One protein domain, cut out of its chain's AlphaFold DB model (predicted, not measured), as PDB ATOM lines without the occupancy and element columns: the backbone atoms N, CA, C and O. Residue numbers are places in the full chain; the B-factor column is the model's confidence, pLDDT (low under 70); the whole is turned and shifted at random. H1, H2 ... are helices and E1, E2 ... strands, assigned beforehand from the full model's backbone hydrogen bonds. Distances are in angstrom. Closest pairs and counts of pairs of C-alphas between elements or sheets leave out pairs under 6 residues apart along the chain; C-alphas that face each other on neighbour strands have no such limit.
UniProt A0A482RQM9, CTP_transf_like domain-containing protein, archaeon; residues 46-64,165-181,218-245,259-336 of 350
ATOM      1  N   SER A  46     -22.004 -27.460  38.105       34.66
ATOM      2  CA  SER A  46     -21.414 -28.615  37.422       34.66
ATOM      3  C   SER A  46     -20.543 -28.118  36.274       34.66
ATOM      4  O   SER A  46     -21.039 -27.536  35.308       34.66
ATOM      5  N   THR A  47     -19.232 -28.325  36.387       34.38
ATOM      6  CA  THR A  47     -18.296 -28.123  35.279       34.38
ATOM      7  C   THR A  47     -17.950 -29.484  34.693       34.38
ATOM      8  O   THR A  47     -17.501 -30.389  35.392       34.38
ATOM      9  N   MET A  48     -18.179 -29.648  33.391       37.31
ATOM     10  CA  MET A  48     -17.784 -30.848  32.662       37.31
ATOM     11  C   MET A  48     -16.808 -30.464  31.564       37.31
ATOM     12  O   MET A  48     -17.101 -29.646  30.691       37.31
ATOM     13  N   LEU A  49     -15.632 -31.077  31.617       38.47
ATOM     14  CA  LEU A  49     -14.623 -30.977  30.582       38.47
ATOM     15  C   LEU A  49     -14.563 -32.309  29.838       38.47
ATOM     16  O   LEU A  49     -14.157 -33.328  30.398       38.47
ATOM     17  N   HIS A  50     -14.901 -32.288  28.553       37.72
ATOM     18  CA  HIS A  50     -14.737 -33.456  27.699       37.72
ATOM     19  C   HIS A  50     -13.344 -33.469  27.072       37.72
ATOM     20  O   HIS A  50     -12.910 -32.499  26.445       37.72
ATOM     21  N   ARG A  51     -12.647 -34.601  27.208       31.86
ATOM     22  CA  ARG A  51     -11.391 -34.860  26.503       31.86
ATOM     23  C   ARG A  51     -11.717 -35.227  25.054       31.86
ATOM     24  O   ARG A  51     -11.902 -36.393  24.727       31.86
ATOM     25  N   ALA A  52     -11.847 -34.221  24.197       41.78
ATOM     26  CA  ALA A  52     -11.783 -34.427  22.757       41.78
ATOM     27  C   ALA A  52     -10.306 -34.562  22.330       41.78
ATOM     28  O   ALA A  52      -9.400 -34.162  23.059       41.78
ATOM     29  N   THR A  53     -10.078 -35.205  21.184       41.97
ATOM     30  CA  THR A  53      -8.766 -35.431  20.544       41.97
ATOM     31  C   THR A  53      -7.865 -34.184  20.555       41.97
ATOM     32  O   THR A  53      -8.385 -33.076  20.631       41.97
ATOM     33  N   GLU A  54      -6.542 -34.361  20.416       39.50
ATOM     34  CA  GLU A  54      -5.450 -33.372  20.630       39.50
ATOM     35  C   GLU A  54      -5.637 -31.953  20.027       39.50
ATOM     36  O   GLU A  54      -4.944 -31.012  20.406       39.50
ATOM     37  N   SER A  55      -6.603 -31.762  19.131       39.03
ATOM     38  CA  SER A  55      -6.846 -30.552  18.347       39.03
ATOM     39  C   SER A  55      -8.008 -29.646  18.798       39.03
ATOM     40  O   SER A  55      -8.040 -28.501  18.354       39.03
ATOM     41  N   CYS A  56      -8.914 -30.057  19.703       37.03
ATOM     42  CA  CYS A  56      -9.936 -29.144  20.269       37.03
ATOM     43  C   CYS A  56     -10.282 -29.477  21.730       37.03
ATOM     44  O   CYS A  56     -10.530 -30.639  22.043       37.03
ATOM     45  N   ALA A  57     -10.415 -28.469  22.600       49.53
ATOM     46  CA  ALA A  57     -10.989 -28.630  23.941       49.53
ATOM     47  C   ALA A  57     -12.234 -27.746  24.109       49.53
ATOM     48  O   ALA A  57     -12.258 -26.609  23.638       49.53
ATOM     49  N   VAL A  58     -13.257 -28.275  24.785       53.12
ATOM     50  CA  VAL A  58     -14.507 -27.554  25.069       53.12
ATOM     51  C   VAL A  58     -14.680 -27.407  26.560       53.12
ATOM     52  O   VAL A  58     -14.695 -28.403  27.287       53.12
ATOM     53  N   LEU A  59     -14.843 -26.160  26.989       59.25
ATOM     54  CA  LEU A  59     -15.269 -25.826  28.335       59.25
ATOM     55  C   LEU A  59     -16.772 -25.569  28.314       59.25
ATOM     56  O   LEU A  59     -17.256 -24.709  27.574       59.25
ATOM     57  N   HIS A  60     -17.496 -26.328  29.126       51.50
ATOM     58  CA  HIS A  60     -18.931 -26.181  29.270       51.50
ATOM     59  C   HIS A  60     -19.255 -25.517  30.605       51.50
ATOM     60  O   HIS A  60     -18.860 -26.016  31.661       51.50
ATOM     61  N   ILE A  61     -19.976 -24.400  30.542       54.97
ATOM     62  CA  ILE A  61     -20.434 -23.660  31.716       54.97
ATOM     63  C   ILE A  61     -21.960 -23.645  31.655       54.97
ATOM     64  O   ILE A  61     -22.538 -23.039  30.754       54.97
ATOM     65  N   VAL A  62     -22.608 -24.337  32.592       48.06
ATOM     66  CA  VAL A  62     -24.067 -24.295  32.760       48.06
ATOM     67  C   VAL A  62     -24.379 -23.307  33.866       48.06
ATOM     68  O   VAL A  62     -23.895 -23.471  34.984       48.06
ATOM     69  N   LEU A  63     -25.190 -22.300  33.557       43.06
ATOM     70  CA  LEU A  63     -25.795 -21.437  34.564       43.06
ATOM     71  C   LEU A  63     -27.276 -21.790  34.689       43.06
ATOM     72  O   LEU A  63     -27.971 -21.871  33.677       43.06
ATOM     73  N   ASP A  64     -27.737 -21.995  35.920       36.94
ATOM     74  CA  ASP A  64     -29.158 -22.160  36.236       36.94
ATOM     75  C   ASP A  64     -29.754 -20.834  36.744       36.94
ATOM     76  O   ASP A  64     -29.030 -19.939  37.201       36.94
ATOM     77  N   CYS A 165     -32.333   7.611  16.015       60.12
ATOM     78  CA  CYS A 165     -33.409   7.149  16.896       60.12
ATOM     79  C   CYS A 165     -33.136   5.699  17.340       60.12
ATOM     80  O   CYS A 165     -32.933   4.841  16.470       60.12
ATOM     81  N   PRO A 166     -33.232   5.375  18.645       62.12
ATOM     82  CA  PRO A 166     -33.141   3.999  19.140       62.12
ATOM     83  C   PRO A 166     -34.088   3.037  18.405       62.12
ATOM     84  O   PRO A 166     -33.732   1.895  18.124       62.12
ATOM     85  N   CYS A 167     -35.263   3.531  18.009       67.62
ATOM     86  CA  CYS A 167     -36.270   2.799  17.248       67.62
ATOM     87  C   CYS A 167     -35.774   2.311  15.874       67.62
ATOM     88  O   CYS A 167     -35.962   1.149  15.512       67.62
ATOM     89  N   ALA A 168     -35.096   3.182  15.122       71.25
ATOM     90  CA  ALA A 168     -34.581   2.872  13.793       71.25
ATOM     91  C   ALA A 168     -33.370   1.931  13.868       71.25
ATOM     92  O   ALA A 168     -33.234   1.032  13.041       71.25
ATOM     93  N   CYS A 169     -32.531   2.096  14.896       68.38
ATOM     94  CA  CYS A 169     -31.387   1.224  15.152       68.38
ATOM     95  C   CYS A 169     -31.834  -0.214  15.461       68.38
ATOM     96  O   CYS A 169     -31.355  -1.165  14.844       68.38
ATOM     97  N   VAL A 170     -32.826  -0.377  16.346       69.25
ATOM     98  CA  VAL A 170     -33.397  -1.696  16.661       69.25
ATOM     99  C   VAL A 170     -34.037  -2.330  15.426       69.25
ATOM    100  O   VAL A 170     -33.816  -3.511  15.182       69.25
ATOM    101  N   ALA A 171     -34.778  -1.567  14.617       74.94
ATOM    102  CA  ALA A 171     -35.388  -2.082  13.391       74.94
ATOM    103  C   ALA A 171     -34.346  -2.522  12.344       74.94
ATOM    104  O   ALA A 171     -34.494  -3.587  11.747       74.94
ATOM    105  N   ALA A 172     -33.275  -1.747  12.151       73.31
ATOM    106  CA  ALA A 172     -32.194  -2.076  11.220       73.31
ATOM    107  C   ALA A 172     -31.370  -3.293  11.678       73.31
ATOM    108  O   ALA A 172     -31.014  -4.160  10.877       73.31
ATOM    109  N   HIS A 173     -31.098  -3.403  12.981       68.44
ATOM    110  CA  HIS A 173     -30.462  -4.600  13.526       68.44
ATOM    111  C   HIS A 173     -31.376  -5.816  13.422       68.44
ATOM    112  O   HIS A 173     -30.919  -6.885  13.028       68.44
ATOM    113  N   ARG A 174     -32.667  -5.652  13.718       75.06
ATOM    114  CA  ARG A 174     -33.660  -6.712  13.577       75.06
ATOM    115  C   ARG A 174     -33.717  -7.229  12.146       75.06
ATOM    116  O   ARG A 174     -33.607  -8.432  11.976       75.06
ATOM    117  N   SER A 175     -33.807  -6.365  11.136       73.94
ATOM    118  CA  SER A 175     -33.860  -6.807   9.734       73.94
ATOM    119  C   SER A 175     -32.583  -7.529   9.295       73.94
ATOM    120  O   SER A 175     -32.654  -8.519   8.568       73.94
ATOM    121  N   THR A 176     -31.417  -7.092   9.780       72.44
ATOM    122  CA  THR A 176     -30.132  -7.761   9.518       72.44
ATOM    123  C   THR A 176     -30.098  -9.155  10.143       72.44
ATOM    124  O   THR A 176     -29.759 -10.129   9.472       72.44
ATOM    125  N   VAL A 177     -30.499  -9.270  11.413       67.69
ATOM    126  CA  VAL A 177     -30.543 -10.564  12.101       67.69
ATOM    127  C   VAL A 177     -31.628 -11.462  11.511       67.69
ATOM    128  O   VAL A 177     -31.401 -12.654  11.349       67.69
ATOM    129  N   GLU A 178     -32.785 -10.924  11.136       74.38
ATOM    130  CA  GLU A 178     -33.846 -11.671  10.456       74.38
ATOM    131  C   GLU A 178     -33.372 -12.199   9.101       74.38
ATOM    132  O   GLU A 178     -33.621 -13.364   8.800       74.38
ATOM    133  N   ALA A 179     -32.629 -11.407   8.322       74.88
ATOM    134  CA  ALA A 179     -32.026 -11.858   7.071       74.88
ATOM    135  C   ALA A 179     -31.004 -12.984   7.301       74.88
ATOM    136  O   ALA A 179     -30.996 -13.970   6.562       74.88
ATOM    137  N   GLU A 180     -30.182 -12.892   8.350       67.69
ATOM    138  CA  GLU A 180     -29.233 -13.945   8.723       67.69
ATOM    139  C   GLU A 180     -29.950 -15.216   9.205       67.69
ATOM    140  O   GLU A 180     -29.665 -16.318   8.732       67.69
ATOM    141  N   VAL A 181     -30.957 -15.078  10.070       66.94
ATOM    142  CA  VAL A 181     -31.829 -16.172  10.522       66.94
ATOM    143  C   VAL A 181     -32.555 -16.810   9.336       66.94
ATOM    144  O   VAL A 181     -32.653 -18.034   9.259       66.94
ATOM    145  N   HIS A 218      -6.901 -24.913  19.843       86.81
ATOM    146  CA  HIS A 218      -7.898 -23.840  19.917       86.81
ATOM    147  C   HIS A 218      -9.074 -24.284  20.798       86.81
ATOM    148  O   HIS A 218      -9.609 -25.390  20.638       86.81
ATOM    149  N   LYS A 219      -9.450 -23.452  21.767       90.69
ATOM    150  CA  LYS A 219     -10.416 -23.757  22.827       90.69
ATOM    151  C   LYS A 219     -11.647 -22.878  22.674       90.69
ATOM    152  O   LYS A 219     -11.548 -21.656  22.692       90.69
ATOM    153  N   ILE A 220     -12.815 -23.504  22.602       92.56
ATOM    154  CA  ILE A 220     -14.093 -22.803  22.443       92.56
ATOM    155  C   ILE A 220     -14.919 -23.023  23.709       92.56
ATOM    156  O   ILE A 220     -15.227 -24.163  24.071       92.56
ATOM    157  N   GLY A 221     -15.273 -21.934  24.387       92.94
ATOM    158  CA  GLY A 221     -16.243 -21.941  25.476       92.94
ATOM    159  C   GLY A 221     -17.656 -21.953  24.909       92.94
ATOM    160  O   GLY A 221     -17.973 -21.151  24.035       92.94
ATOM    161  N   ILE A 222     -18.516 -22.851  25.381       92.56
ATOM    162  CA  ILE A 222     -19.901 -22.926  24.902       92.56
ATOM    163  C   ILE A 222     -20.836 -22.507  26.024       92.56
ATOM    164  O   ILE A 222     -20.903 -23.156  27.068       92.56
ATOM    165  N   PHE A 223     -21.597 -21.452  25.756       91.75
ATOM    166  CA  PHE A 223     -22.695 -20.987  26.586       91.75
ATOM    167  C   PHE A 223     -24.011 -21.372  25.921       91.75
ATOM    168  O   PHE A 223     -24.644 -20.600  25.199       91.75
ATOM    169  N   GLY A 224     -24.360 -22.644  26.100       88.25
ATOM    170  CA  GLY A 224     -25.586 -23.240  25.586       88.25
ATOM    171  C   GLY A 224     -26.676 -23.301  26.646       88.25
ATOM    172  O   GLY A 224     -26.416 -23.175  27.841       88.25
ATOM    173  N   GLY A 225     -27.913 -23.515  26.203       75.50
ATOM    174  CA  GLY A 225     -29.037 -23.702  27.117       75.50
ATOM    175  C   GLY A 225     -29.412 -22.449  27.910       75.50
ATOM    176  O   GLY A 225     -29.991 -22.574  28.982       75.50
ATOM    177  N   SER A 226     -29.104 -21.242  27.423       65.75
ATOM    178  CA  SER A 226     -29.618 -20.026  28.061       65.75
ATOM    179  C   SER A 226     -31.123 -19.918  27.791       65.75
ATOM    180  O   SER A 226     -31.565 -19.886  26.636       65.75
ATOM    181  N   TYR A 227     -31.913 -19.933  28.866       67.69
ATOM    182  CA  TYR A 227     -33.377 -19.959  28.839       67.69
ATOM    183  C   TYR A 227     -33.970 -18.647  29.305       67.69
ATOM    184  O   TYR A 227     -34.768 -18.622  30.223       67.69
ATOM    185  N   ASN A 228     -33.547 -17.582  28.644       70.38
ATOM    186  CA  ASN A 228     -34.156 -16.265  28.549       70.38
ATOM    187  C   ASN A 228     -33.234 -15.461  27.612       70.38
ATOM    188  O   ASN A 228     -32.125 -15.916  27.311       70.38
ATOM    189  N   PRO A 229     -33.648 -14.300  27.094       79.94
ATOM    190  CA  PRO A 229     -32.701 -13.397  26.453       79.94
ATOM    191  C   PRO A 229     -31.500 -13.163  27.386       79.94
ATOM    192  O   PRO A 229     -31.715 -12.949  28.585       79.94
ATOM    193  N   PRO A 230     -30.247 -13.229  26.901       89.25
ATOM    194  CA  PRO A 230     -29.095 -13.117  27.780       89.25
ATOM    195  C   PRO A 230     -29.092 -11.750  28.458       89.25
ATOM    196  O   PRO A 230     -29.115 -10.696  27.825       89.25
ATOM    197  N   THR A 231     -29.060 -11.783  29.782       90.69
ATOM    198  CA  THR A 231     -28.847 -10.592  30.605       90.69
ATOM    199  C   THR A 231     -27.377 -10.172  30.569       90.69
ATOM    200  O   THR A 231     -26.497 -10.953  30.203       90.69
ATOM    201  N   ARG A 232     -27.081  -8.958  31.049       91.44
ATOM    202  CA  ARG A 232     -25.701  -8.472  31.215       91.44
ATOM    203  C   ARG A 232     -24.816  -9.456  31.989       91.44
ATOM    204  O   ARG A 232     -23.666  -9.640  31.615       91.44
ATOM    205  N   GLY A 233     -25.358 -10.124  33.010       91.56
ATOM    206  CA  GLY A 233     -24.615 -11.117  33.794       91.56
ATOM    207  C   GLY A 233     -24.083 -12.277  32.949       91.56
ATOM    208  O   GLY A 233     -22.948 -12.698  33.144       91.56
ATOM    209  N   HIS A 234     -24.845 -12.734  31.951       92.19
ATOM    210  CA  HIS A 234     -24.386 -13.783  31.036       92.19
ATOM    211  C   HIS A 234     -23.195 -13.316  30.193       92.19
ATOM    212  O   HIS A 234     -22.240 -14.066  30.004       92.19
ATOM    213  N   ILE A 235     -23.235 -12.068  29.716       93.94
ATOM    214  CA  ILE A 235     -22.135 -11.491  28.941       93.94
ATOM    215  C   ILE A 235     -20.891 -11.322  29.817       93.94
ATOM    216  O   ILE A 235     -19.802 -11.663  29.373       93.94
ATOM    217  N   GLU A 236     -21.031 -10.871  31.066       93.81
ATOM    218  CA  GLU A 236     -19.892 -10.757  31.990       93.81
ATOM    219  C   GLU A 236     -19.239 -12.113  32.287       93.81
ATOM    220  O   GLU A 236     -18.016 -12.210  32.293       93.81
ATOM    221  N   VAL A 237     -20.018 -13.188  32.443       92.38
ATOM    222  CA  VAL A 237     -19.451 -14.540  32.605       92.38
ATOM    223  C   VAL A 237     -18.718 -14.997  31.337       92.38
ATOM    224  O   VAL A 237     -17.638 -15.580  31.428       92.38
ATOM    225  N   ALA A 238     -19.252 -14.695  30.151       92.88
ATOM    226  CA  ALA A 238     -18.571 -14.983  28.890       92.88
ATOM    227  C   ALA A 238     -17.242 -14.216  28.757       92.88
ATOM    228  O   ALA A 238     -16.244 -14.800  28.339       92.88
ATOM    229  N   LYS A 239     -17.196 -12.941  29.169       93.12
ATOM    230  CA  LYS A 239     -15.946 -12.164  29.230       93.12
ATOM    231  C   LYS A 239     -14.948 -12.788  30.192       93.12
ATOM    232  O   LYS A 239     -13.804 -13.006  29.821       93.12
ATOM    233  N   GLN A 240     -15.394 -13.137  31.398       91.00
ATOM    234  CA  GLN A 240     -14.533 -13.761  32.396       91.00
ATOM    235  C   GLN A 240     -13.953 -15.081  31.891       91.00
ATOM    236  O   GLN A 240     -12.794 -15.356  32.146       91.00
ATOM    237  N   ALA A 241     -14.685 -15.882  31.115       90.12
ATOM    238  CA  ALA A 241     -14.106 -17.085  30.510       90.12
ATOM    239  C   ALA A 241     -12.942 -16.773  29.543       90.12
ATOM    240  O   ALA A 241     -12.004 -17.566  29.433       90.12
ATOM    241  N   LEU A 242     -12.992 -15.624  28.862       90.56
ATOM    242  CA  LEU A 242     -11.957 -15.146  27.939       90.56
ATOM    243  C   LEU A 242     -10.809 -14.425  28.646       90.56
ATOM    244  O   LEU A 242      -9.702 -14.403  28.129       90.56
ATOM    245  N   GLU A 243     -11.054 -13.827  29.806       88.19
ATOM    246  CA  GLU A 243     -10.056 -13.051  30.551       88.19
ATOM    247  C   GLU A 243      -9.380 -13.879  31.649       88.19
ATOM    248  O   GLU A 243      -8.185 -13.738  31.912       88.19
ATOM    249  N   CYS A 244     -10.125 -14.777  32.294       80.88
ATOM    250  CA  CYS A 244      -9.607 -15.646  33.332       80.88
ATOM    251  C   CYS A 244      -8.834 -16.796  32.690       80.88
ATOM    252  O   CYS A 244      -9.399 -17.727  32.114       80.88
ATOM    253  N   GLY A 245      -7.515 -16.773  32.860       65.56
ATOM    254  CA  GLY A 245      -6.664 -17.936  32.661       65.56
ATOM    255  C   GLY A 245      -6.907 -18.978  33.746       65.56
ATOM    256  O   GLY A 245      -6.098 -19.136  34.655       65.56
ATOM    257  N   GLU A 259      -2.356 -17.044  29.697       78.56
ATOM    258  CA  GLU A 259      -3.215 -17.681  28.716       78.56
ATOM    259  C   GLU A 259      -4.668 -17.757  29.193       78.56
ATOM    260  O   GLU A 259      -4.923 -18.288  30.277       78.56
ATOM    261  N   PRO A 260      -5.625 -17.314  28.365       82.75
ATOM    262  CA  PRO A 260      -7.043 -17.394  28.685       82.75
ATOM    263  C   PRO A 260      -7.532 -18.849  28.751       82.75
ATOM    264  O   PRO A 260      -6.959 -19.752  28.125       82.75
ATOM    265  N   ALA A 261      -8.603 -19.103  29.513       85.75
ATOM    266  CA  ALA A 261      -9.180 -20.446  29.621       85.75
ATOM    267  C   ALA A 261      -9.729 -20.948  28.277       85.75
ATOM    268  O   ALA A 261      -9.609 -22.140  27.971       85.75
ATOM    269  N   VAL A 262     -10.302 -20.041  27.483       91.88
ATOM    270  CA  VAL A 262     -10.802 -20.290  26.127       91.88
ATOM    271  C   VAL A 262     -10.344 -19.181  25.180       91.88
ATOM    272  O   VAL A 262     -10.084 -18.065  25.615       91.88
ATOM    273  N   ASP A 263     -10.227 -19.491  23.892       92.25
ATOM    274  CA  ASP A 263      -9.812 -18.537  22.857       92.25
ATOM    275  C   ASP A 263     -11.012 -17.753  22.293       92.25
ATOM    276  O   ASP A 263     -10.855 -16.635  21.812       92.25
ATOM    277  N   GLU A 264     -12.218 -18.322  22.371       94.50
ATOM    278  CA  GLU A 264     -13.484 -17.691  21.987       94.50
ATOM    279  C   GLU A 264     -14.664 -18.279  22.778       94.50
ATOM    280  O   GLU A 264     -14.582 -19.395  23.302       94.50
ATOM    281  N   VAL A 265     -15.775 -17.539  22.867       94.62
ATOM    282  CA  VAL A 265     -17.014 -17.992  23.521       94.62
ATOM    283  C   VAL A 265     -18.175 -17.952  22.544       94.62
ATOM    284  O   VAL A 265     -18.423 -16.948  21.886       94.62
ATOM    285  N   TRP A 266     -18.919 -19.049  22.456       94.94
ATOM    286  CA  TRP A 266     -20.104 -19.159  21.618       94.94
ATOM    287  C   TRP A 266     -21.352 -19.209  22.490       94.94
ATOM    288  O   TRP A 266     -21.577 -20.169  23.227       94.94
ATOM    289  N   LEU A 267     -22.182 -18.176  22.378       93.62
ATOM    290  CA  LEU A 267     -23.533 -18.150  22.916       93.62
ATOM    291  C   LEU A 267     -24.436 -18.921  21.956       93.62
ATOM    292  O   LEU A 267     -24.542 -18.562  20.782       93.62
ATOM    293  N   VAL A 268     -25.083 -19.976  22.442       94.00
ATOM    294  CA  VAL A 268     -25.967 -20.829  21.643       94.00
ATOM    295  C   VAL A 268     -27.392 -20.700  22.184       94.00
ATOM    296  O   VAL A 268     -27.748 -21.406  23.134       94.00
ATOM    297  N   PRO A 269     -28.213 -19.790  21.620       93.00
ATOM    298  CA  PRO A 269     -29.613 -19.657  21.996       93.00
ATOM    299  C   PRO A 269     -30.351 -20.970  21.762       93.00
ATOM    300  O   PRO A 269     -30.211 -21.593  20.709       93.00
ATOM    301  N   CYS A 270     -31.142 -21.373  22.748       92.00
ATOM    302  CA  CYS A 270     -31.858 -22.638  22.721       92.00
ATOM    303  C   CYS A 270     -33.023 -22.659  21.720       92.00
ATOM    304  O   CYS A 270     -33.670 -21.636  21.452       92.00
ATOM    305  N   GLY A 271     -33.342 -23.862  21.237       91.44
ATOM    306  CA  GLY A 271     -34.533 -24.127  20.428       91.44
ATOM    307  C   GLY A 271     -35.842 -24.035  21.233       91.44
ATOM    308  O   GLY A 271     -35.843 -23.618  22.394       91.44
ATOM    309  N   PRO A 272     -36.994 -24.406  20.647       91.19
ATOM    310  CA  PRO A 272     -38.280 -24.432  21.346       91.19
ATOM    311  C   PRO A 272     -38.229 -25.255  22.646       91.19
ATOM    312  O   PRO A 272     -37.625 -26.324  22.688       91.19
ATOM    313  N   ARG A 273     -38.887 -24.784  23.708       91.00
ATOM    314  CA  ARG A 273     -38.954 -25.476  25.008       91.00
ATOM    315  C   ARG A 273     -40.389 -25.880  25.332       91.00
ATOM    316  O   ARG A 273     -41.051 -25.165  26.080       91.00
ATOM    317  N   PRO A 274     -40.896 -26.998  24.781       89.19
ATOM    318  CA  PRO A 274     -42.250 -27.461  25.094       89.19
ATOM    319  C   PRO A 274     -42.426 -27.791  26.586       89.19
ATOM    320  O   PRO A 274     -43.528 -27.717  27.112       89.19
ATOM    321  N   ASP A 275     -41.331 -28.105  27.278       89.31
ATOM    322  CA  ASP A 275     -41.280 -28.340  28.718       89.31
ATOM    323  C   ASP A 275     -41.332 -27.051  29.563       89.31
ATOM    324  O   ASP A 275     -41.569 -27.120  30.766       89.31
ATOM    325  N   LYS A 276     -41.157 -25.869  28.952       87.44
ATOM    326  CA  LYS A 276     -41.314 -24.556  29.598       87.44
ATOM    327  C   LYS A 276     -42.383 -23.727  28.871       87.44
ATOM    328  O   LYS A 276     -42.042 -22.765  28.185       87.44
ATOM    329  N   PRO A 277     -43.683 -24.044  29.038       87.50
ATOM    330  CA  PRO A 277     -44.767 -23.337  28.346       87.50
ATOM    331  C   PRO A 277     -44.892 -21.857  28.744       87.50
ATOM    332  O   PRO A 277     -45.521 -21.079  28.035       87.50
ATOM    333  N   SER A 278     -44.286 -21.443  29.862       88.12
ATOM    334  CA  SER A 278     -44.201 -20.037  30.272       88.12
ATOM    335  C   SER A 278     -43.218 -19.209  29.435       88.12
ATOM    336  O   SER A 278     -43.259 -17.981  29.501       88.12
ATOM    337  N   LEU A 279     -42.346 -19.842  28.639       87.81
ATOM    338  CA  LEU A 279     -41.396 -19.150  27.775       87.81
ATOM    339  C   LEU A 279     -42.107 -18.628  26.518       87.81
ATOM    340  O   LEU A 279     -42.166 -19.301  25.494       87.81
ATOM    341  N   GLN A 280     -42.633 -17.406  26.610       87.75
ATOM    342  CA  GLN A 280     -43.392 -16.751  25.533       87.75
ATOM    343  C   GLN A 280     -42.515 -16.186  24.406       87.75
ATOM    344  O   GLN A 280     -43.008 -15.871  23.327       87.75
ATOM    345  N   VAL A 281     -41.212 -16.018  24.650       90.75
ATOM    346  CA  VAL A 281     -40.293 -15.412  23.678       90.75
ATOM    347  C   VAL A 281     -40.041 -16.396  22.539       90.75
ATOM    348  O   VAL A 281     -39.623 -17.529  22.795       90.75
ATOM    349  N   SER A 282     -40.253 -15.968  21.291       92.00
ATOM    350  CA  SER A 282     -39.980 -16.803  20.116       92.00
ATOM    351  C   SER A 282     -38.492 -17.167  20.021       92.00
ATOM    352  O   SER A 282     -37.627 -16.525  20.626       92.00
ATOM    353  N   VAL A 283     -38.165 -18.231  19.287       91.69
ATOM    354  CA  VAL A 283     -36.765 -18.653  19.133       91.69
ATOM    355  C   VAL A 283     -35.964 -17.579  18.393       91.69
ATOM    356  O   VAL A 283     -34.831 -17.275  18.762       91.69
ATOM    357  N   GLU A 284     -36.576 -16.976  17.378       92.44
ATOM    358  CA  GLU A 284     -36.039 -15.869  16.596       92.44
ATOM    359  C   GLU A 284     -35.747 -14.661  17.478       92.44
ATOM    360  O   GLU A 284     -34.630 -14.148  17.447       92.44
ATOM    361  N   ASP A 285     -36.704 -14.262  18.320       92.88
ATOM    362  CA  ASP A 285     -36.511 -13.145  19.243       92.88
ATOM    363  C   ASP A 285     -35.370 -13.434  20.218       92.88
ATOM    364  O   ASP A 285     -34.561 -12.551  20.488       92.88
ATOM    365  N   ARG A 286     -35.217 -14.675  20.701       92.00
ATOM    366  CA  ARG A 286     -34.068 -15.031  21.552       92.00
ATOM    367  C   ARG A 286     -32.741 -14.877  20.819       92.00
ATOM    368  O   ARG A 286     -31.795 -14.359  21.411       92.00
ATOM    369  N   VAL A 287     -32.653 -15.292  19.555       93.00
ATOM    370  CA  VAL A 287     -31.439 -15.094  18.744       93.00
ATOM    371  C   VAL A 287     -31.162 -13.602  18.562       93.00
ATOM    372  O   VAL A 287     -30.059 -13.158  18.870       93.00
ATOM    373  N   ILE A 288     -32.171 -12.821  18.161       93.00
ATOM    374  CA  ILE A 288     -32.065 -11.366  17.970       93.00
ATOM    375  C   ILE A 288     -31.612 -10.680  19.252       93.00
ATOM    376  O   ILE A 288     -30.638  -9.932  19.243       93.00
ATOM    377  N   MET A 289     -32.270 -10.961  20.373       93.50
ATOM    378  CA  MET A 289     -31.926 -10.360  21.655       93.50
ATOM    379  C   MET A 289     -30.535 -10.780  22.132       93.50
ATOM    380  O   MET A 289     -29.838  -9.965  22.729       93.50
ATOM    381  N   THR A 290     -30.094 -12.007  21.838       93.19
ATOM    382  CA  THR A 290     -28.723 -12.445  22.143       93.19
ATOM    383  C   THR A 290     -27.703 -11.656  21.336       93.19
ATOM    384  O   THR A 290     -26.737 -11.144  21.901       93.19
ATOM    385  N   THR A 291     -27.939 -11.491  20.036       93.50
ATOM    386  CA  THR A 291     -27.082 -10.684  19.164       93.50
ATOM    387  C   THR A 291     -27.035  -9.229  19.620       93.50
ATOM    388  O   THR A 291     -25.952  -8.669  19.769       93.50
ATOM    389  N   LEU A 292     -28.188  -8.633  19.938       93.50
ATOM    390  CA  LEU A 292     -28.268  -7.271  20.466       93.50
ATOM    391  C   LEU A 292     -27.571  -7.126  21.823       93.50
ATOM    392  O   LEU A 292     -26.938  -6.103  22.059       93.50
ATOM    393  N   ALA A 293     -27.644  -8.125  22.704       93.19
ATOM    394  CA  ALA A 293     -26.945  -8.091  23.986       93.19
ATOM    395  C   ALA A 293     -25.421  -8.104  23.803       93.19
ATOM    396  O   ALA A 293     -24.723  -7.336  24.463       93.19
ATOM    397  N   VAL A 294     -24.903  -8.929  22.885       92.94
ATOM    398  CA  VAL A 294     -23.468  -8.956  22.559       92.94
ATOM    399  C   VAL A 294     -23.037  -7.630  21.933       92.94
ATOM    400  O   VAL A 294     -22.113  -7.002  22.442       92.94
ATOM    401  N   ILE A 295     -23.740  -7.146  20.906       93.44
ATOM    402  CA  ILE A 295     -23.427  -5.864  20.249       93.44
ATOM    403  C   ILE A 295     -23.506  -4.705  21.254       93.44
ATOM    404  O   ILE A 295     -22.564  -3.927  21.399       93.44
ATOM    405  N   GLY A 296     -24.611  -4.615  21.994       92.44
ATOM    406  CA  GLY A 296     -24.883  -3.545  22.953       92.44
ATOM    407  C   GLY A 296     -23.966  -3.553  24.175       92.44
ATOM    408  O   GLY A 296     -23.842  -2.534  24.849       92.44
ATOM    409  N   SER A 297     -23.290  -4.670  24.456       92.31
ATOM    410  CA  SER A 297     -22.289  -4.740  25.523       92.31
ATOM    411  C   SER A 297     -20.981  -4.011  25.189       92.31
ATOM    412  O   SER A 297     -20.177  -3.787  26.095       92.31
ATOM    413  N   GLY A 298     -20.762  -3.637  23.918       90.69
ATOM    414  CA  GLY A 298     -19.544  -2.956  23.460       90.69
ATOM    415  C   GLY A 298     -18.286  -3.822  23.550       90.69
ATOM    416  O   GLY A 298     -17.172  -3.305  23.587       90.69
ATOM    417  N   VAL A 299     -18.457  -5.140  23.643       87.69
ATOM    418  CA  VAL A 299     -17.363  -6.081  23.863       87.69
ATOM    419  C   VAL A 299     -16.638  -6.363  22.563       87.69
ATOM    420  O   VAL A 299     -17.242  -6.784  21.584       87.69
ATOM    421  N   THR A 300     -15.323  -6.160  22.575       90.62
ATOM    422  CA  THR A 300     -14.424  -6.472  21.455       90.62
ATOM    423  C   THR A 300     -13.848  -7.887  21.527       90.62
ATOM    424  O   THR A 300     -13.134  -8.308  20.620       90.62
ATOM    425  N   LEU A 301     -14.145  -8.619  22.604       90.19
ATOM    426  CA  LEU A 301     -13.728 -10.004  22.799       90.19
ATOM    427  C   LEU A 301     -14.452 -10.944  21.815       90.19
ATOM    428  O   LEU A 301     -15.568 -10.632  21.390       90.19
ATOM    429  N   PRO A 302     -13.857 -12.104  21.472       94.38
ATOM    430  CA  PRO A 302     -14.418 -13.070  20.522       94.38
ATOM    431  C   PRO A 302     -15.614 -13.837  21.113       94.38
ATOM    432  O   PRO A 302     -15.547 -15.028  21.416       94.38
ATOM    433  N   ILE A 303     -16.723 -13.120  21.305       94.31
ATOM    434  CA  ILE A 303     -18.015 -13.657  21.721       94.31
ATOM    435  C   ILE A 303     -18.918 -13.723  20.489       94.31
ATOM    436  O   ILE A 303     -19.256 -12.706  19.888       94.31
ATOM    437  N   HIS A 304     -19.329 -14.930  20.126       94.00
ATOM    438  CA  HIS A 304     -20.136 -15.197  18.942       94.00
ATOM    439  C   HIS A 304     -21.527 -15.682  19.332       94.00
ATOM    440  O   HIS A 304     -21.670 -16.516  20.222       94.00
ATOM    441  N   VAL A 305     -22.557 -15.217  18.627       93.31
ATOM    442  CA  VAL A 305     -23.899 -15.806  18.711       93.31
ATOM    443  C   VAL A 305     -24.026 -16.854  17.619       93.31
ATOM    444  O   VAL A 305     -23.878 -16.556  16.437       93.31
ATOM    445  N   VAL A 306     -24.276 -18.099  18.013       93.56
ATOM    446  CA  VAL A 306     -24.361 -19.233  17.093       93.56
ATOM    447  C   VAL A 306     -25.750 -19.860  17.213       93.56
ATOM    448  O   VAL A 306     -26.011 -20.593  18.166       93.56
ATOM    449  N   PRO A 307     -26.658 -19.629  16.249       92.94
ATOM    450  CA  PRO A 307     -28.036 -20.131  16.274       92.94
ATOM    451  C   PRO A 307     -28.119 -21.612  15.864       92.94
ATOM    452  O   PRO A 307     -28.954 -22.015  15.058       92.94
ATOM    453  N   LEU A 308     -27.226 -22.437  16.414       91.31
ATOM    454  CA  LEU A 308     -27.122 -23.863  16.114       91.31
ATOM    455  C   LEU A 308     -28.388 -24.624  16.517       91.31
ATOM    456  O   LEU A 308     -28.830 -25.524  15.810       91.31
ATOM    457  N   GLU A 309     -28.954 -24.260  17.664       91.06
ATOM    458  CA  GLU A 309     -30.112 -24.926  18.259       91.06
ATOM    459  C   GLU A 309     -31.441 -24.250  17.886       91.06
ATOM    460  O   GLU A 309     -32.510 -24.838  18.033       91.06
ATOM    461  N   ALA A 310     -31.382 -23.033  17.340       89.12
ATOM    462  CA  ALA A 310     -32.548 -22.206  17.041       89.12
ATOM    463  C   ALA A 310     -33.528 -22.849  16.037       89.12
ATOM    464  O   ALA A 310     -34.703 -22.491  15.979       89.12
ATOM    465  N   PHE A 311     -33.059 -23.801  15.228       84.62
ATOM    466  CA  PHE A 311     -33.866 -24.479  14.205       84.62
ATOM    467  C   PHE A 311     -34.164 -25.941  14.536       84.62
ATOM    468  O   PHE A 311     -34.661 -26.686  13.686       84.62
ATOM    469  N   GLU A 312     -33.847 -26.368  15.753       91.25
ATOM    470  CA  GLU A 312     -34.225 -27.684  16.242       91.25
ATOM    471  C   GLU A 312     -35.695 -27.693  16.664       91.25
ATOM    472  O   GLU A 312     -36.287 -26.660  16.969       91.25
ATOM    473  N   LYS A 313     -36.319 -28.875  16.651       91.88
ATOM    474  CA  LYS A 313     -37.737 -29.018  17.033       91.88
ATOM    475  C   LYS A 313     -37.966 -28.754  18.520       91.88
ATOM    476  O   LYS A 313     -39.048 -28.339  18.919       91.88
ATOM    477  N   SER A 314     -36.948 -29.024  19.320       91.38
ATOM    478  CA  SER A 314     -36.906 -28.790  20.749       91.38
ATOM    479  C   SER A 314     -35.481 -28.431  21.131       91.38
ATOM    480  O   SER A 314     -34.540 -28.755  20.399       91.38
ATOM    481  N   ALA A 315     -35.318 -27.805  22.286       90.56
ATOM    482  CA  ALA A 315     -34.000 -27.576  22.828       90.56
ATOM    483  C   ALA A 315     -33.250 -28.894  23.018       90.56
ATOM    484  O   ALA A 315     -33.831 -29.931  23.362       90.56
ATOM    485  N   LEU A 316     -31.955 -28.843  22.754       89.94
ATOM    486  CA  LEU A 316     -31.080 -29.991  22.872       89.94
ATOM    487  C   LEU A 316     -30.548 -30.068  24.300       89.94
ATOM    488  O   LEU A 316     -30.343 -29.058  24.975       89.94
ATOM    489  N   ALA A 317     -30.283 -31.286  24.765       88.38
ATOM    490  CA  ALA A 317     -29.510 -31.445  25.984       88.38
ATOM    491  C   ALA A 317     -28.108 -30.854  25.773       88.38
ATOM    492  O   ALA A 317     -27.517 -31.018  24.703       88.38
ATOM    493  N   SER A 318     -27.555 -30.202  26.794       83.31
ATOM    494  CA  SER A 318     -26.351 -29.382  26.630       83.31
ATOM    495  C   SER A 318     -25.144 -30.161  26.091       83.31
ATOM    496  O   SER A 318     -24.370 -29.633  25.297       83.31
ATOM    497  N   TYR A 319     -25.017 -31.452  26.425       85.19
ATOM    498  CA  TYR A 319     -23.974 -32.324  25.870       85.19
ATOM    499  C   TYR A 319     -24.128 -32.548  24.354       85.19
ATOM    500  O   TYR A 319     -23.133 -32.584  23.627       85.19
ATOM    501  N   VAL A 320     -25.366 -32.642  23.853       89.19
ATOM    502  CA  VAL A 320     -25.656 -32.746  22.415       89.19
ATOM    503  C   VAL A 320     -25.316 -31.431  21.725       89.19
ATOM    504  O   VAL A 320     -24.682 -31.450  20.668       89.19
ATOM    505  N   THR A 321     -25.684 -30.296  22.331       88.06
ATOM    506  CA  THR A 321     -25.316 -28.965  21.833       88.06
ATOM    507  C   THR A 321     -23.799 -28.851  21.722       88.06
ATOM    508  O   THR A 321     -23.299 -28.563  20.640       88.06
ATOM    509  N   CYS A 322     -23.049 -29.210  22.767       86.19
ATOM    510  CA  CYS A 322     -21.585 -29.247  22.738       86.19
ATOM    511  C   CYS A 322     -21.023 -30.113  21.608       86.19
ATOM    512  O   CYS A 322     -20.162 -29.660  20.853       86.19
ATOM    513  N   ALA A 323     -21.514 -31.344  21.452       88.19
ATOM    514  CA  ALA A 323     -21.045 -32.250  20.407       88.19
ATOM    515  C   ALA A 323     -21.313 -31.701  18.994       88.19
ATOM    516  O   ALA A 323     -20.458 -31.803  18.110       88.19
ATOM    517  N   ARG A 324     -22.479 -31.086  18.766       88.31
ATOM    518  CA  ARG A 324     -22.813 -30.462  17.476       88.31
ATOM    519  C   ARG A 324     -21.988 -29.210  17.221       88.31
ATOM    520  O   ARG A 324     -21.490 -29.040  16.110       88.31
ATOM    521  N   THR A 325     -21.789 -28.383  18.240       85.44
ATOM    522  CA  THR A 325     -20.945 -27.191  18.163       85.44
ATOM    523  C   THR A 325     -19.509 -27.560  17.817       85.44
ATOM    524  O   THR A 325     -18.924 -26.957  16.926       85.44
ATOM    525  N   LEU A 326     -18.968 -28.615  18.430       85.19
ATOM    526  CA  LEU A 326     -17.652 -29.157  18.094       85.19
ATOM    527  C   LEU A 326     -17.538 -29.570  16.630       85.19
ATOM    528  O   LEU A 326     -16.546 -29.266  15.971       85.19
ATOM    529  N   ARG A 327     -18.550 -30.264  16.107       87.50
ATOM    530  CA  ARG A 327     -18.582 -30.651  14.690       87.50
ATOM    531  C   ARG A 327     -18.645 -29.418  13.787       87.50
ATOM    532  O   ARG A 327     -17.913 -29.368  12.803       87.50
ATOM    533  N   ALA A 328     -19.454 -28.422  14.148       83.94
ATOM    534  CA  ALA A 328     -19.556 -27.156  13.423       83.94
ATOM    535  C   ALA A 328     -18.255 -26.333  13.480       83.94
ATOM    536  O   ALA A 328     -17.901 -25.681  12.505       83.94
ATOM    537  N   ALA A 329     -17.519 -26.378  14.591       83.75
ATOM    538  CA  ALA A 329     -16.209 -25.747  14.715       83.75
ATOM    539  C   ALA A 329     -15.159 -26.443  13.845       83.75
ATOM    540  O   ALA A 329     -14.390 -25.781  13.161       83.75
ATOM    541  N   ARG A 330     -15.166 -27.778  13.801       83.38
ATOM    542  CA  ARG A 330     -14.226 -28.557  12.978       83.38
ATOM    543  C   ARG A 330     -14.460 -28.399  11.480       83.38
ATOM    544  O   ARG A 330     -13.505 -28.429  10.715       83.38
ATOM    545  N   SER A 331     -15.714 -28.247  11.052       80.00
ATOM    546  CA  SER A 331     -16.023 -28.003   9.638       80.00
ATOM    547  C   SER A 331     -15.635 -26.594   9.185       80.00
ATOM    548  O   SER A 331     -15.485 -26.360   7.985       80.00
ATOM    549  N   ARG A 332     -15.408 -25.664  10.122       70.00
ATOM    550  CA  ARG A 332     -14.803 -24.360   9.846       70.00
ATOM    551  C   ARG A 332     -13.291 -24.531   9.689       70.00
ATOM    552  O   ARG A 332     -12.507 -24.119  10.530       70.00
ATOM    553  N   SER A 333     -12.865 -25.095   8.560       49.06
ATOM    554  CA  SER A 333     -11.451 -25.102   8.143       49.06
ATOM    555  C   SER A 333     -10.909 -23.697   7.832       49.06
ATOM    556  O   SER A 333      -9.732 -23.535   7.516       49.06
ATOM    557  N   ARG A 334     -11.753 -22.662   7.933       49.00
ATOM    558  CA  ARG A 334     -11.388 -21.250   7.849       49.00
ATOM    559  C   ARG A 334     -12.031 -20.478   9.007       49.00
ATOM    560  O   ARG A 334     -13.220 -20.694   9.257       49.00
ATOM    561  N   PRO A 335     -11.293 -19.577   9.683       44.56
ATOM    562  CA  PRO A 335     -11.886 -18.664  10.651       44.56
ATOM    563  C   PRO A 335     -13.022 -17.898   9.971       44.56
ATOM    564  O   PRO A 335     -12.890 -17.490   8.812       44.56
ATOM    565  N   LEU A 336     -14.151 -17.737  10.667       42.94
ATOM    566  CA  LEU A 336     -15.207 -16.842  10.207       42.94
ATOM    567  C   LEU A 336     -14.563 -15.467  10.025       42.94
ATOM    568  O   LEU A 336     -14.185 -14.822  11.002       42.94
TER     569      LEU A 336
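What this domain is: This is residues 46 to 64, 165 to 181, 218 to 245 and 259 to 336 of the 350 residues of the protein "CTP_transf_like domain-containing protein" of archaeon (UniProt A0A482RQM9). A twisted five-strand sheet has helices over both faces, three layers with H2 and H3 on one face and H4 on the other, while H1 packs on H3, off the sheet. The printed part has 142 residues, with named elements in the order E1 E2 H1 E3 H2 E4 H3 E5 H4, class mixed. The sheet runs E1 E2 E3 E4 E5, mixed. The whole is compact, with a radius of gyration of the C-alphas of 15.1 A and spans of 47 by 35 by 29 A.

How they stand to each other: Look first at the antiparallel hairpin of E1, residues 47 to 50, and E2, residues 56 to 61, with no N and O pair within hydrogen-bond range. E3, residues 218 to 226, is parallel to E2, N 222 and O 59 within hydrogen-bond range at 3.1 A. E4, residues 264 to 269, is parallel to E3, N 221 to O 264 2.8 A. E5, residues 303 to 305, is parallel to E4, N 304 to O 265 2.8 A. H2, residues 232 to 243, is over E3 and E4; its closest C-alphas to E4 are Ala 238 and Val 265, 6.3 A. H3, residues 283 to 296, is over E4 and E5; E4, H3, E5 form a strand-helix-strand unit, parallel neighbours with a helix between, its crossover right-handed. H4, residues 318 to 331, is on the face opposite H2. H1, residues 166 to 181, touches H3, closest C-alphas Val 177 and Ile 288, 6.1 A. In these four helices every O i to N i+4 pair is within hydrogen-bond range.

Where its parts are: Find C-alpha 47 at (-18.296, -28.123, 35.279), where E1 begins. E3 measures 23.5 A, H1 22.0 A. H4 ends at C-alpha 331, (-16.023, -28.003, 9.638).

The domain as a whole: Three cuts leave C-alpha gaps: 64 to 165, 35.4 A; 181 to 218, 26.8 A; 245 to 259, 5.2 A. The links E4 to H3 and E5 to H4 are long. Low confidence, under 70, covers 35 residues, among them 46 to 64.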